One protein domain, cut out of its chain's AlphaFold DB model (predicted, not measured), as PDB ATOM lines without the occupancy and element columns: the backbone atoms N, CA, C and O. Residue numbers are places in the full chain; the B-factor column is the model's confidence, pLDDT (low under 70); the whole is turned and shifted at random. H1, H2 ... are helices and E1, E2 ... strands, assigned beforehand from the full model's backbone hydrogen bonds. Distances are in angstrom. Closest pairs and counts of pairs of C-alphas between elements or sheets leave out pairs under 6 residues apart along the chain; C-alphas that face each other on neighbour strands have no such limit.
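Overview. This is residues 28 to 45 and 156 to 237 of the 238 residues of the protein "HNH domain-containing protein" of Cyanobacteria bacterium UBA9579 (UniProt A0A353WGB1). A small two-stranded hairpin, E1 and E2, has the short helix H2 beside E1, and next to this part runs a side-by-side pair of helices, the long H4 and the shorter H1, pointing opposite ways. H3 lies close to H2 and to the beginning of H4; beyond the other end of H4, a loop of residues 220 to 231 swings out and folds back to the short H5, close to H4. The 100 printed residues hold five named helices and two named strands in the order H1, E1, E2, H2, H3, H4, H5; the sheet, E1 - E2, is antiparallel and the class is mostly helix. The whole is only just compact, close to loose, with a radius of gyration of the C-alphas of 15.1 A, and elongated, spanning 46 by 28 by 21 A.

Along the chain. Find C-alpha 156 at (-51.937, -18.133, 10.650), where E1, residues 156 to 160, begins. E2 is residues 175 to 179, and H2, residues 180 to 186, follows at once. H3 is residues 191 to 195. H4, residues 201 to 219, starts at C-alpha 201 at (-61.995, -13.161, -1.964) and runs 27.7 A to C-alpha 219 at (-38.881, 1.869, 0.818). H1, residues 28 to 38, is 15.4 A long, and H5 is residues 232 to 235.

Arrangement. Start at the hairpin E1 and E2, whose directions stand at 140 degrees; look for N 157 and O 178 at 2.8 A and N 176 and O 159 at 2.9 A, both within hydrogen-bond range. The closest C-alphas of E1 and H2 are those of Thr 157 and Met 180, 5.8 A apart. H2 and H3 are close but not clearly touching, with the C-alphas of Lys 186 and Trp 194 closest at 6.0 A. H3 and H4 are also close but not clearly touching, at Ala 195 and Ile 201, whose C-alphas are 6.5 A apart. H4 touches H1 with residues 208 to 215 alone, closest at the C-alphas of Leu 34 and Cys 215, 5.8 A, at a shallow tilt of 23 degrees, opposite ways. H5 is close to H4 but not clearly touching, the closest C-alphas being those of Thr 216 and Thr 232, 6.1 A. Among the pairs that stay apart are E2 and H4, and H1 and H5. Every O i to N i+4 pair is within hydrogen-bond range in H1, H2 and H3, against 13 of 15 in H4; H5 is too short for such a pair.

Size, cuts and confidence. The two C-alphas farthest apart are those of Asp 197 and Glu 224, 48.1 A. Residues 46 to 155 are not printed, and C-alphas 45 and 156 are 11.7 A apart across this cut. The links E1 to E2 and H4 to H5 are long. The mean pLDDT of the printed part is 78.6, and residues 28 to 31, 33 to 34 and 216 to 237 are under 70.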
ATOM      1  N   THR A  28     -40.538   2.320  13.299       68.44
ATOM      2  CA  THR A  28     -41.679   1.862  14.100       68.44
ATOM      3  C   THR A  28     -43.004   1.898  13.331       68.44
ATOM      4  O   THR A  28     -43.814   0.971  13.450       68.44
ATOM      5  N   VAL A  29     -43.221   2.910  12.485       68.12
ATOM      6  CA  VAL A  29     -44.432   3.049  11.659       68.12
ATOM      7  C   VAL A  29     -44.432   2.013  10.540       68.12
ATOM      8  O   VAL A  29     -45.461   1.373  10.300       68.12
ATOM      9  N   TYR A  30     -43.286   1.801   9.887       65.31
ATOM     10  CA  TYR A  30     -43.137   0.776   8.852       65.31
ATOM     11  C   TYR A  30     -43.372  -0.632   9.416       65.31
ATOM     12  O   TYR A  30     -44.218  -1.370   8.907       65.31
ATOM     13  N   GLN A  31     -42.706  -0.977  10.524       67.69
ATOM     14  CA  GLN A  31     -42.859  -2.287  11.163       67.69
ATOM     15  C   GLN A  31     -44.291  -2.518  11.661       67.69
ATOM     16  O   GLN A  31     -44.819  -3.621  11.531       67.69
ATOM     17  N   SER A  32     -44.970  -1.482  12.168       71.12
ATOM     18  CA  SER A  32     -46.383  -1.573  12.563       71.12
ATOM     19  C   SER A  32     -47.307  -1.853  11.371       71.12
ATOM     20  O   SER A  32     -48.184  -2.716  11.463       71.12
ATOM     21  N   ARG A  33     -47.102  -1.175  10.234       68.38
ATOM     22  CA  ARG A  33     -47.903  -1.381   9.016       68.38
ATOM     23  C   ARG A  33     -47.677  -2.762   8.411       68.38
ATOM     24  O   ARG A  33     -48.654  -3.448   8.116       68.38
ATOM     25  N   LEU A  34     -46.419  -3.193   8.311       69.94
ATOM     26  CA  LEU A  34     -46.079  -4.522   7.813       69.94
ATOM     27  C   LEU A  34     -46.663  -5.604   8.724       69.94
ATOM     28  O   LEU A  34     -47.315  -6.521   8.231       69.94
ATOM     29  N   LYS A  35     -46.524  -5.448  10.049       75.81
ATOM     30  CA  LYS A  35     -47.139  -6.338  11.042       75.81
ATOM     31  C   LYS A  35     -48.658  -6.419  10.866       75.81
ATOM     32  O   LYS A  35     -49.215  -7.510  10.875       75.81
ATOM     33  N   ASN A  36     -49.336  -5.293  10.653       75.19
ATOM     34  CA  ASN A  36     -50.781  -5.290  10.410       75.19
ATOM     35  C   ASN A  36     -51.164  -5.990   9.098       75.19
ATOM     36  O   ASN A  36     -52.158  -6.714   9.073       75.19
ATOM     37  N   ALA A  37     -50.380  -5.816   8.029       74.25
ATOM     38  CA  ALA A  37     -50.629  -6.475   6.750       74.25
ATOM     39  C   ALA A  37     -50.473  -8.003   6.860       74.25
ATOM     40  O   ALA A  37     -51.343  -8.746   6.407       74.25
ATOM     41  N   ILE A  38     -49.414  -8.482   7.524       84.50
ATOM     42  CA  ILE A  38     -49.148  -9.923   7.688       84.50
ATOM     43  C   ILE A  38     -50.035 -10.595   8.746       84.50
ATOM     44  O   ILE A  38     -50.156 -11.818   8.758       84.50
ATOM     45  N   ASN A  39     -50.688  -9.814   9.607       90.81
ATOM     46  CA  ASN A  39     -51.592 -10.325  10.636       90.81
ATOM     47  C   ASN A  39     -53.023 -10.536  10.139       90.81
ATOM     48  O   ASN A  39     -53.885 -10.881  10.941       90.81
ATOM     49  N   ASN A  40     -53.299 -10.365   8.846       93.81
ATOM     50  CA  ASN A  40     -54.617 -10.613   8.274       93.81
ATOM     51  C   ASN A  40     -54.567 -11.741   7.242       93.81
ATOM     52  O   ASN A  40     -53.685 -11.810   6.390       93.81
ATOM     53  N   CYS A  41     -55.568 -12.618   7.282       95.25
ATOM     54  CA  CYS A  41     -55.789 -13.619   6.250       95.25
ATOM     55  C   CYS A  41     -56.102 -12.930   4.919       95.25
ATOM     56  O   CYS A  41     -57.110 -12.228   4.813       95.25
ATOM     57  N   ALA A  42     -55.316 -13.211   3.882       94.50
ATOM     58  CA  ALA A  42     -55.504 -12.603   2.567       94.50
ATOM     59  C   ALA A  42     -56.855 -12.944   1.912       94.50
ATOM     60  O   ALA A  42     -57.336 -12.208   1.054       94.50
ATOM     61  N   TYR A  43     -57.490 -14.051   2.314       95.25
ATOM     62  CA  TYR A  43     -58.745 -14.508   1.714       95.25
ATOM     63  C   TYR A  43     -59.993 -13.930   2.379       95.25
ATOM     64  O   TYR A  43     -60.921 -13.513   1.688       95.25
ATOM     65  N   CYS A  44     -60.049 -13.907   3.714       95.25
ATOM     66  CA  CYS A  44     -61.240 -13.460   4.450       95.25
ATOM     67  C   CYS A  44     -61.053 -12.146   5.214       95.25
ATOM     68  O   CYS A  44     -62.030 -11.620   5.744       95.25
ATOM     69  N   GLY A  45     -59.828 -11.622   5.301       93.94
ATOM     70  CA  GLY A  45     -59.513 -10.418   6.072       93.94
ATOM     71  C   GLY A  45     -59.655 -10.589   7.587       93.94
ATOM     72  O   GLY A  45     -59.661  -9.598   8.308       93.94
ATOM     73  N   SER A 156     -52.642 -18.529  11.862       95.44
ATOM     74  CA  SER A 156     -51.937 -18.133  10.650       95.44
ATOM     75  C   SER A 156     -51.253 -19.337  10.015       95.44
ATOM     76  O   SER A 156     -50.612 -20.148  10.687       95.44
ATOM     77  N   THR A 157     -51.390 -19.449   8.702       94.31
ATOM     78  CA  THR A 157     -50.778 -20.488   7.880       94.31
ATOM     79  C   THR A 157     -50.233 -19.876   6.598       94.31
ATOM     80  O   THR A 157     -50.732 -18.854   6.121       94.31
ATOM     81  N   ILE A 158     -49.229 -20.528   6.019       92.38
ATOM     82  CA  ILE A 158     -48.764 -20.230   4.666       92.38
ATOM     83  C   ILE A 158     -49.545 -21.140   3.721       92.38
ATOM     84  O   ILE A 158     -49.478 -22.364   3.849       92.38
ATOM     85  N   ASP A 159     -50.305 -20.544   2.808       93.81
ATOM     86  CA  ASP A 159     -50.976 -21.259   1.725       93.81
ATOM     87  C   ASP A 159     -50.243 -21.023   0.404       93.81
ATOM     88  O   ASP A 159     -49.638 -19.971   0.183       93.81
ATOM     89  N   HIS A 160     -50.316 -22.012  -0.481       91.25
ATOM     90  CA  HIS A 160     -49.824 -21.909  -1.843       91.25
ATOM     91  C   HIS A 160     -50.963 -21.516  -2.788       91.25
ATOM     92  O   HIS A 160     -51.959 -22.238  -2.857       91.25
ATOM     93  N   PHE A 161     -50.812 -20.464  -3.599       88.19
ATOM     94  CA  PHE A 161     -51.803 -20.128  -4.641       88.19
ATOM     95  C   PHE A 161     -52.054 -21.310  -5.583       88.19
ATOM     96  O   PHE A 161     -53.198 -21.691  -5.841       88.19
ATOM     97  N   VAL A 162     -50.965 -21.919  -6.050       90.56
ATOM     98  CA  VAL A 162     -50.957 -23.208  -6.737       90.56
ATOM     99  C   VAL A 162     -50.492 -24.260  -5.742       90.56
ATOM    100  O   VAL A 162     -49.341 -24.237  -5.309       90.56
ATOM    101  N   ALA A 163     -51.373 -25.191  -5.382       92.62
ATOM    102  CA  ALA A 163     -51.056 -26.252  -4.433       92.62
ATOM    103  C   ALA A 163     -49.838 -27.081  -4.877       92.62
ATOM    104  O   ALA A 163     -49.659 -27.380  -6.061       92.62
ATOM    105  N   ARG A 164     -49.024 -27.534  -3.915       90.25
ATOM    106  CA  ARG A 164     -47.835 -28.364  -4.180       90.25
ATOM    107  C   ARG A 164     -48.164 -29.660  -4.931       90.25
ATOM    108  O   ARG A 164     -47.390 -30.089  -5.781       90.25
ATOM    109  N   THR A 165     -49.312 -30.271  -4.644       92.31
ATOM    110  CA  THR A 165     -49.788 -31.476  -5.347       92.31
ATOM    111  C   THR A 165     -50.072 -31.223  -6.828       92.31
ATOM    112  O   THR A 165     -50.065 -32.162  -7.612       92.31
ATOM    113  N   ASN A 166     -50.261 -29.957  -7.213       91.12
ATOM    114  CA  ASN A 166     -50.529 -29.512  -8.579       91.12
ATOM    115  C   ASN A 166     -49.295 -28.802  -9.169       91.12
ATOM    116  O   ASN A 166     -49.427 -27.831  -9.909       91.12
ATOM    117  N   ALA A 167     -48.093 -29.261  -8.797       92.88
ATOM    118  CA  ALA A 167     -46.801 -28.721  -9.230       92.88
ATOM    119  C   ALA A 167     -46.535 -27.250  -8.843       92.88
ATOM    120  O   ALA A 167     -45.681 -26.592  -9.439       92.88
ATOM    121  N   GLY A 168     -47.225 -26.735  -7.822       90.94
ATOM    122  CA  GLY A 168     -46.929 -25.425  -7.253       90.94
ATOM    123  C   GLY A 168     -45.503 -25.327  -6.712       90.94
ATOM    124  O   GLY A 168     -45.026 -26.223  -6.012       90.94
ATOM    125  N   SER A 169     -44.822 -24.225  -7.021       88.75
ATOM    126  CA  SER A 169     -43.457 -23.971  -6.565       88.75
ATOM    127  C   SER A 169     -43.403 -23.598  -5.083       88.75
ATOM    128  O   SER A 169     -44.282 -22.911  -4.564       88.75
ATOM    129  N   ASN A 170     -42.317 -23.992  -4.414       89.19
ATOM    130  CA  ASN A 170     -41.987 -23.542  -3.061       89.19
ATOM    131  C   ASN A 170     -41.207 -22.223  -3.116       89.19
ATOM    132  O   ASN A 170     -40.033 -22.164  -2.753       89.19
ATOM    133  N   ASN A 171     -41.832 -21.183  -3.655       85.31
ATOM    134  CA  ASN A 171     -41.248 -19.853  -3.722       85.31
ATOM    135  C   ASN A 171     -42.257 -18.805  -3.269       85.31
ATOM    136  O   ASN A 171     -43.467 -19.021  -3.261       85.31
ATOM    137  N   TYR A 172     -41.726 -17.646  -2.916       79.62
ATOM    138  CA  TYR A 172     -42.495 -16.561  -2.339       79.62
ATOM    139  C   TYR A 172     -43.585 -16.010  -3.261       79.62
ATOM    140  O   TYR A 172     -44.622 -15.563  -2.789       79.62
ATOM    141  N   THR A 173     -43.396 -16.102  -4.580       83.12
ATOM    142  CA  THR A 173     -44.407 -15.700  -5.570       83.12
ATOM    143  C   THR A 173     -45.640 -16.601  -5.565       83.12
ATOM    144  O   THR A 173     -46.648 -16.252  -6.169       83.12
ATOM    145  N   ASN A 174     -45.555 -17.769  -4.925       87.38
ATOM    146  CA  ASN A 174     -46.651 -18.719  -4.801       87.38
ATOM    147  C   ASN A 174     -47.219 -18.772  -3.375       87.38
ATOM    148  O   ASN A 174     -48.121 -19.564  -3.139       87.38
ATOM    149  N   TYR A 175     -46.717 -17.977  -2.424       89.50
ATOM    150  CA  TYR A 175     -47.156 -18.015  -1.027       89.50
ATOM    151  C   TYR A 175     -48.091 -16.864  -0.683       89.50
ATOM    152  O   TYR A 175     -47.937 -15.743  -1.166       89.50
ATOM    153  N   VAL A 176     -49.027 -17.141   0.217       91.75
ATOM    154  CA  VAL A 176     -49.875 -16.127   0.833       91.75
ATOM    155  C   VAL A 176     -50.189 -16.497   2.277       91.75
ATOM    156  O   VAL A 176     -50.322 -17.672   2.623       91.75
ATOM    157  N   ILE A 177     -50.308 -15.485   3.135       93.12
ATOM    158  CA  ILE A 177     -50.759 -15.687   4.511       93.12
ATOM    159  C   ILE A 177     -52.269 -15.894   4.505       93.12
ATOM    160  O   ILE A 177     -53.036 -15.098   3.958       93.12
ATOM    161  N   SER A 178     -52.713 -16.967   5.146       94.88
ATOM    162  CA  SER A 178     -54.128 -17.276   5.283       94.88
ATOM    163  C   SER A 178     -54.438 -17.857   6.655       94.88
ATOM    164  O   SER A 178     -53.586 -18.450   7.315       94.88
ATOM    165  N   CYS A 179     -55.680 -17.698   7.096       96.81
ATOM    166  CA  CYS A 179     -56.153 -18.385   8.283       96.81
ATOM    167  C   CYS A 179     -56.326 -19.880   7.995       96.81
ATOM    168  O   CYS A 179     -56.702 -20.277   6.885       96.81
ATOM    169  N   MET A 180     -56.138 -20.696   9.028       96.00
ATOM    170  CA  MET A 180     -56.272 -22.148   8.988       96.00
ATOM    171  C   MET A 180     -57.596 -22.595   8.353       96.00
ATOM    172  O   MET A 180     -57.625 -23.551   7.585       96.00
ATOM    173  N   SER A 181     -58.700 -21.886   8.618       96.12
ATOM    174  CA  SER A 181     -59.992 -22.242   8.023       96.12
ATOM    175  C   SER A 181     -60.050 -22.042   6.510       96.12
ATOM    176  O   SER A 181     -60.638 -22.872   5.819       96.12
ATOM    177  N   CYS A 182     -59.490 -20.946   5.989       96.12
ATOM    178  CA  CYS A 182     -59.492 -20.701   4.548       96.12
ATOM    179  C   CYS A 182     -58.534 -21.654   3.836       96.12
ATOM    180  O   CYS A 182     -58.926 -22.254   2.840       96.12
ATOM    181  N   ASN A 183     -57.337 -21.860   4.395       95.75
ATOM    182  CA  ASN A 183     -56.364 -22.805   3.855       95.75
ATOM    183  C   ASN A 183     -56.947 -24.226   3.780       95.75
ATOM    184  O   ASN A 183     -57.011 -24.822   2.707       95.75
ATOM    185  N   ASN A 184     -57.510 -24.727   4.887       95.38
ATOM    186  CA  ASN A 184     -58.128 -26.055   4.918       95.38
ATOM    187  C   ASN A 184     -59.323 -26.176   3.965       95.38
ATOM    188  O   ASN A 184     -59.512 -27.225   3.357       95.38
ATOM    189  N   SER A 185     -60.133 -25.119   3.825       95.44
ATOM    190  CA  SER A 185     -61.262 -25.124   2.890       95.44
ATOM    191  C   SER A 185     -60.822 -25.136   1.429       95.44
ATOM    192  O   SER A 185     -61.540 -25.708   0.610       95.44
ATOM    193  N   LYS A 186     -59.691 -24.504   1.097       95.25
ATOM    194  CA  LYS A 186     -59.106 -24.569  -0.243       95.25
ATOM    195  C   LYS A 186     -58.484 -25.936  -0.507       95.25
ATOM    196  O   LYS A 186     -58.655 -26.490  -1.591       95.25
ATOM    197  N   GLY A 187     -57.772 -26.485   0.477       95.06
ATOM    198  CA  GLY A 187     -57.061 -27.751   0.339       95.06
ATOM    199  C   GLY A 187     -56.098 -27.710  -0.851       95.06
ATOM    200  O   GLY A 187     -55.235 -26.839  -0.943       95.06
ATOM    201  N   ASN A 188     -56.264 -28.645  -1.787       95.12
ATOM    202  CA  ASN A 188     -55.472 -28.723  -3.015       95.12
ATOM    203  C   ASN A 188     -56.163 -28.133  -4.257       95.12
ATOM    204  O   ASN A 188     -55.621 -28.269  -5.357       95.12
ATOM    205  N   ALA A 189     -57.341 -27.522  -4.114       93.50
ATOM    206  CA  ALA A 189     -58.049 -26.928  -5.240       93.50
ATOM    207  C   ALA A 189     -57.234 -25.785  -5.864       93.50
ATOM    208  O   ALA A 189     -56.458 -25.100  -5.181       93.50
ATOM    209  N   ASN A 190     -57.416 -25.556  -7.168       89.12
ATOM    210  CA  ASN A 190     -56.886 -24.351  -7.792       89.12
ATOM    211  C   ASN A 190     -57.555 -23.120  -7.161       89.12
ATOM    212  O   ASN A 190     -58.760 -23.131  -6.909       89.12
ATOM    213  N   PHE A 191     -56.795 -22.047  -6.926       90.81
ATOM    214  CA  PHE A 191     -57.347 -20.829  -6.333       90.81
ATOM    215  C   PHE A 191     -58.567 -20.294  -7.098       90.81
ATOM    216  O   PHE A 191     -59.558 -19.940  -6.466       90.81
ATOM    217  N   ASN A 192     -58.535 -20.281  -8.435       89.31
ATOM    218  CA  ASN A 192     -59.639 -19.754  -9.241       89.31
ATOM    219  C   ASN A 192     -60.909 -20.599  -9.100       89.31
ATOM    220  O   ASN A 192     -62.000 -20.046  -9.012       89.31
ATOM    221  N   GLU A 193     -60.761 -21.924  -9.047       91.25
ATOM    222  CA  GLU A 193     -61.877 -22.855  -8.837       91.25
ATOM    223  C   GLU A 193     -62.457 -22.682  -7.432       91.25
ATOM    224  O   GLU A 193     -63.665 -22.542  -7.264       91.25
ATOM    225  N   TRP A 194     -61.590 -22.620  -6.417       93.06
ATOM    226  CA  TRP A 194     -62.016 -22.432  -5.034       93.06
ATOM    227  C   TRP A 194     -62.653 -21.059  -4.788       93.06
ATOM    228  O   TRP A 194     -63.551 -20.952  -3.959       93.06
ATOM    229  N   ALA A 195     -62.211 -20.009  -5.482       92.50
ATOM    230  CA  ALA A 195     -62.709 -18.648  -5.297       92.50
ATOM    231  C   ALA A 195     -63.952 -18.313  -6.143       92.50
ATOM    232  O   ALA A 195     -64.563 -17.269  -5.913       92.50
ATOM    233  N   GLN A 196     -64.333 -19.163  -7.103       90.62
ATOM    234  CA  GLN A 196     -65.356 -18.858  -8.113       90.62
ATOM    235  C   GLN A 196     -66.716 -18.453  -7.519       90.62
ATOM    236  O   GLN A 196     -67.402 -17.590  -8.064       90.62
ATOM    237  N   ASP A 197     -67.098 -19.051  -6.395       86.75
ATOM    238  CA  ASP A 197     -68.365 -18.837  -5.689       86.75
ATOM    239  C   ASP A 197     -68.225 -17.939  -4.441       86.75
ATOM    240  O   ASP A 197     -69.161 -17.805  -3.652       86.75
ATOM    241  N   LYS A 198     -67.063 -17.297  -4.255       90.00
ATOM    242  CA  LYS A 198     -66.718 -16.503  -3.064       90.00
ATOM    243  C   LYS A 198     -66.438 -15.049  -3.460       90.00
ATOM    244  O   LYS A 198     -65.277 -14.640  -3.553       90.00
ATOM    245  N   PRO A 199     -67.487 -14.222  -3.649       78.62
ATOM    246  CA  PRO A 199     -67.396 -12.926  -4.334       78.62
ATOM    247  C   PRO A 199     -66.442 -11.916  -3.681       78.62
ATOM    248  O   PRO A 199     -65.974 -10.991  -4.338       78.62
ATOM    249  N   ASN A 200     -66.123 -12.088  -2.397       86.50
ATOM    250  CA  ASN A 200     -65.285 -11.151  -1.652       86.50
ATOM    251  C   ASN A 200     -63.793 -11.513  -1.637       86.50
ATOM    252  O   ASN A 200     -62.987 -10.665  -1.259       86.50
ATOM    253  N   ILE A 201     -63.399 -12.724  -2.052       90.31
ATOM    254  CA  ILE A 201     -61.995 -13.161  -1.964       90.31
ATOM    255  C   ILE A 201     -61.084 -12.279  -2.811       90.31
ATOM    256  O   ILE A 201     -60.039 -11.854  -2.331       90.31
ATOM    257  N   ILE A 202     -61.471 -11.981  -4.054       87.88
ATOM    258  CA  ILE A 202     -60.632 -11.178  -4.952       87.88
ATOM    259  C   ILE A 202     -60.435  -9.769  -4.389       87.88
ATOM    260  O   ILE A 202     -59.315  -9.267  -4.370       87.88
ATOM    261  N   ASN A 203     -61.496  -9.158  -3.854       88.00
ATOM    262  CA  ASN A 203     -61.411  -7.837  -3.230       88.00
ATOM    263  C   ASN A 203     -60.502  -7.847  -1.992       88.00
ATOM    264  O   ASN A 203     -59.669  -6.953  -1.843       88.00
ATOM    265  N   ASN A 204     -60.618  -8.870  -1.142       90.06
ATOM    266  CA  ASN A 204     -59.759  -9.036   0.031       90.06
ATOM    267  C   ASN A 204     -58.297  -9.238  -0.369       90.06
ATOM    268  O   ASN A 204     -57.408  -8.626   0.218       90.06
ATOM    269  N   LEU A 205     -58.054 -10.030  -1.412       89.25
ATOM    270  CA  LEU A 205     -56.715 -10.315  -1.894       89.25
ATOM    271  C   LEU A 205     -56.052  -9.075  -2.503       89.25
ATOM    272  O   LEU A 205     -54.891  -8.784  -2.225       89.25
ATOM    273  N   VAL A 206     -56.804  -8.298  -3.287       86.44
ATOM    274  CA  VAL A 206     -56.344  -7.002  -3.803       86.44
ATOM    275  C   VAL A 206     -56.047  -6.041  -2.653       86.44
ATOM    276  O   VAL A 206     -55.022  -5.365  -2.686       86.44
ATOM    277  N   ALA A 207     -56.903  -5.977  -1.629       86.00
ATOM    278  CA  ALA A 207     -56.664  -5.137  -0.457       86.00
ATOM    279  C   ALA A 207     -55.404  -5.568   0.312       86.00
ATOM    280  O   ALA A 207     -54.610  -4.715   0.697       86.00
ATOM    281  N   PHE A 208     -55.186  -6.874   0.472       87.75
ATOM    282  CA  PHE A 208     -53.989  -7.438   1.089       87.75
ATOM    283  C   PHE A 208     -52.718  -7.054   0.320       87.75
ATOM    284  O   PHE A 208     -51.785  -6.508   0.902       87.75
ATOM    285  N   PHE A 209     -52.691  -7.255  -1.002       85.38
ATOM    286  CA  PHE A 209     -51.529  -6.878  -1.808       85.38
ATOM    287  C   PHE A 209     -51.297  -5.371  -1.842       85.38
ATOM    288  O   PHE A 209     -50.149  -4.949  -1.787       85.38
ATOM    289  N   LYS A 210     -52.359  -4.557  -1.872       83.12
ATOM    290  CA  LYS A 210     -52.229  -3.101  -1.730       83.12
ATOM    291  C   LYS A 210     -51.578  -2.730  -0.405       83.12
ATOM    292  O   LYS A 210     -50.652  -1.942  -0.417       83.12
ATOM    293  N   GLN A 211     -51.985  -3.345   0.706       82.69
ATOM    294  CA  GLN A 211     -51.344  -3.102   2.001       82.69
ATOM    295  C   GLN A 211     -49.867  -3.503   1.995       82.69
ATOM    296  O   GLN A 211     -49.046  -2.760   2.521       82.69
ATOM    297  N   LEU A 212     -49.511  -4.641   1.386       80.38
ATOM    298  CA  LEU A 212     -48.110  -5.046   1.253       80.38
ATOM    299  C   LEU A 212     -47.306  -4.052   0.410       80.38
ATOM    300  O   LEU A 212     -46.239  -3.631   0.843       80.38
ATOM    301  N   ILE A 213     -47.835  -3.645  -0.747       80.12
ATOM    302  CA  ILE A 213     -47.215  -2.644  -1.622       80.12
ATOM    303  C   ILE A 213     -47.091  -1.309  -0.888       80.12
ATOM    304  O   ILE A 213     -46.021  -0.731  -0.874       80.12
ATOM    305  N   ASP A 214     -48.127  -0.833  -0.202       76.56
ATOM    306  CA  ASP A 214     -48.076   0.422   0.556       76.56
ATOM    307  C   ASP A 214     -47.026   0.374   1.679       76.56
ATOM    308  O   ASP A 214     -46.441   1.401   2.033       76.56
ATOM    309  N   CYS A 215     -46.760  -0.813   2.240       71.38
ATOM    310  CA  CYS A 215     -45.649  -1.005   3.167       71.38
ATOM    311  C   CYS A 215     -44.306  -0.918   2.430       71.38
ATOM    312  O   CYS A 215     -43.436  -0.175   2.872       71.38
ATOM    313  N   THR A 216     -44.126  -1.629   1.313       68.56
ATOM    314  CA  THR A 216     -42.820  -1.740   0.634       68.56
ATOM    315  C   THR A 216     -42.468  -0.562  -0.270       68.56
ATOM    316  O   THR A 216     -41.299  -0.215  -0.387       68.56
ATOM    317  N   SER A 217     -43.452   0.112  -0.861       64.19
ATOM    318  CA  SER A 217     -43.281   1.290  -1.715       64.19
ATOM    319  C   SER A 217     -42.850   2.538  -0.943       64.19
ATOM    320  O   SER A 217     -42.298   3.458  -1.542       64.19
ATOM    321  N   GLY A 218     -43.019   2.556   0.386       54.16
ATOM    322  CA  GLY A 218     -42.346   3.526   1.258       54.16
ATOM    323  C   GLY A 218     -40.818   3.369   1.282       54.16
ATOM    324  O   GLY A 218     -40.121   4.312   1.639       54.16
ATOM    325  N   ASN A 219     -40.301   2.219   0.839       48.91
ATOM    326  CA  ASN A 219     -38.881   1.869   0.818       48.91
ATOM    327  C   ASN A 219     -38.355   1.639  -0.608       48.91
ATOM    328  O   ASN A 219     -37.408   0.884  -0.811       48.91
ATOM    329  N   ILE A 220     -38.937   2.284  -1.626       45.34
ATOM    330  CA  ILE A 220     -38.290   2.326  -2.942       45.34
ATOM    331  C   ILE A 220     -37.051   3.212  -2.813       45.34
ATOM    332  O   ILE A 220     -37.089   4.432  -2.973       45.34
ATOM    333  N   SER A 221     -35.929   2.583  -2.489       47.69
ATOM    334  CA  SER A 221     -34.621   3.190  -2.609       47.69
ATOM    335  C   SER A 221     -34.232   3.188  -4.092       47.69
ATOM    336  O   SER A 221     -34.286   2.173  -4.788       47.69
ATOM    337  N   MET A 222     -33.904   4.362  -4.631       39.19
ATOM    338  CA  MET A 222     -33.317   4.460  -5.966       39.19
ATOM    339  C   MET A 222     -31.818   4.193  -5.851       39.19
ATOM    340  O   MET A 222     -31.151   4.746  -4.977       39.19
ATOM    341  N   ASN A 223     -31.260   3.371  -6.740       50.06
ATOM    342  CA  ASN A 223     -29.802   3.300  -6.839       50.06
ATOM    343  C   ASN A 223     -29.225   4.618  -7.399       50.06
ATOM    344  O   ASN A 223     -29.955   5.464  -7.915       50.06
ATOM    345  N   GLU A 224     -27.898   4.769  -7.377       45.59
ATOM    346  CA  GLU A 224     -27.202   5.960  -7.905       45.59
ATOM    347  C   GLU A 224     -27.499   6.247  -9.397       45.59
ATOM    348  O   GLU A 224     -27.239   7.345  -9.879       45.59
ATOM    349  N   SER A 225     -28.082   5.284 -10.128       48.56
ATOM    350  CA  SER A 225     -28.532   5.427 -11.523       48.56
ATOM    351  C   SER A 225     -30.026   5.757 -11.696       48.56
ATOM    352  O   SER A 225     -30.515   5.739 -12.823       48.56
ATOM    353  N   GLY A 226     -30.770   6.024 -10.614       43.91
ATOM    354  CA  GLY A 226     -32.201   6.360 -10.662       43.91
ATOM    355  C   GLY A 226     -33.124   5.183 -11.002       43.91
ATOM    356  O   GLY A 226     -34.269   5.392 -11.396       43.91
ATOM    357  N   LYS A 227     -32.635   3.941 -10.894       50.53
ATOM    358  CA  LYS A 227     -33.427   2.740 -11.177       50.53
ATOM    359  C   LYS A 227     -34.119   2.268  -9.903       50.53
ATOM    360  O   LYS A 227     -33.469   2.097  -8.872       50.53
ATOM    361  N   GLU A 228     -35.423   2.043 -10.019       49.09
ATOM    362  CA  GLU A 228     -36.292   1.531  -8.960       49.09
ATOM    363  C   GLU A 228     -35.776   0.178  -8.440       49.09
ATOM    364  O   GLU A 228     -35.543  -0.748  -9.229       49.09
ATOM    365  N   ILE A 229     -35.563   0.070  -7.127       54.06
ATOM    366  CA  ILE A 229     -35.240  -1.193  -6.462       54.06
ATOM    367  C   ILE A 229     -36.504  -1.698  -5.769       54.06
ATOM    368  O   ILE A 229     -37.053  -1.049  -4.886       54.06
ATOM    369  N   ASP A 230     -36.952  -2.884  -6.172       52.38
ATOM    370  CA  ASP A 230     -38.075  -3.580  -5.548       52.38
ATOM    371  C   ASP A 230     -37.587  -4.381  -4.326       52.38
ATOM    372  O   ASP A 230     -37.161  -5.539  -4.435       52.38
ATOM    373  N   GLU A 231     -37.624  -3.747  -3.151       46.44
ATOM    374  CA  GLU A 231     -37.246  -4.351  -1.863       46.44
ATOM    375  C   GLU A 231     -38.210  -5.460  -1.401       46.44
ATOM    376  O   GLU A 231     -37.879  -6.242  -0.506       46.44
ATOM    377  N   THR A 232     -39.357  -5.644  -2.064       41.06
ATOM    378  CA  THR A 232     -40.297  -6.748  -1.788       41.06
ATOM    379  C   THR A 232     -39.638  -8.121  -1.990       41.06
ATOM    380  O   THR A 232     -40.025  -9.108  -1.363       41.06
ATOM    381  N   LYS A 233     -38.566  -8.194  -2.796       41.47
ATOM    382  CA  LYS A 233     -37.737  -9.403  -2.971       41.47
ATOM    383  C   LYS A 233     -36.827  -9.729  -1.780       41.47
ATOM    384  O   LYS A 233     -36.341 -10.857  -1.699       41.47
ATOM    385  N   LEU A 234     -36.564  -8.783  -0.877       39.34
ATOM    386  CA  LEU A 234     -35.718  -8.982   0.311       39.34
ATOM    387  C   LEU A 234     -36.511  -9.518   1.509       39.34
ATOM    388  O   LEU A 234     -36.014 -10.391   2.214       39.34
ATOM    389  N   ILE A 235     -37.758  -9.073   1.690       38.84
ATOM    390  CA  ILE A 235     -38.619  -9.442   2.834       38.84
ATOM    391  C   ILE A 235     -38.979 -10.935   2.831       38.84
ATOM    392  O   ILE A 235     -39.194 -11.531   3.875       38.84
ATOM    393  N   LEU A 236     -38.983 -11.568   1.660       35.25
ATOM    394  CA  LEU A 236     -39.295 -12.993   1.512       35.25
ATOM    395  C   LEU A 236     -38.062 -13.905   1.703       35.25
ATOM    396  O   LEU A 236     -38.162 -15.113   1.498       35.25
ATOM    397  N   ASN A 237     -36.909 -13.329   2.071       34.84
ATOM    398  CA  ASN A 237     -35.644 -14.018   2.358       34.84
ATOM    399  C   ASN A 237     -35.165 -13.858   3.823       34.84
ATOM    400  O   ASN A 237     -34.033 -14.249   4.115       34.84
TER     401      ASN A 237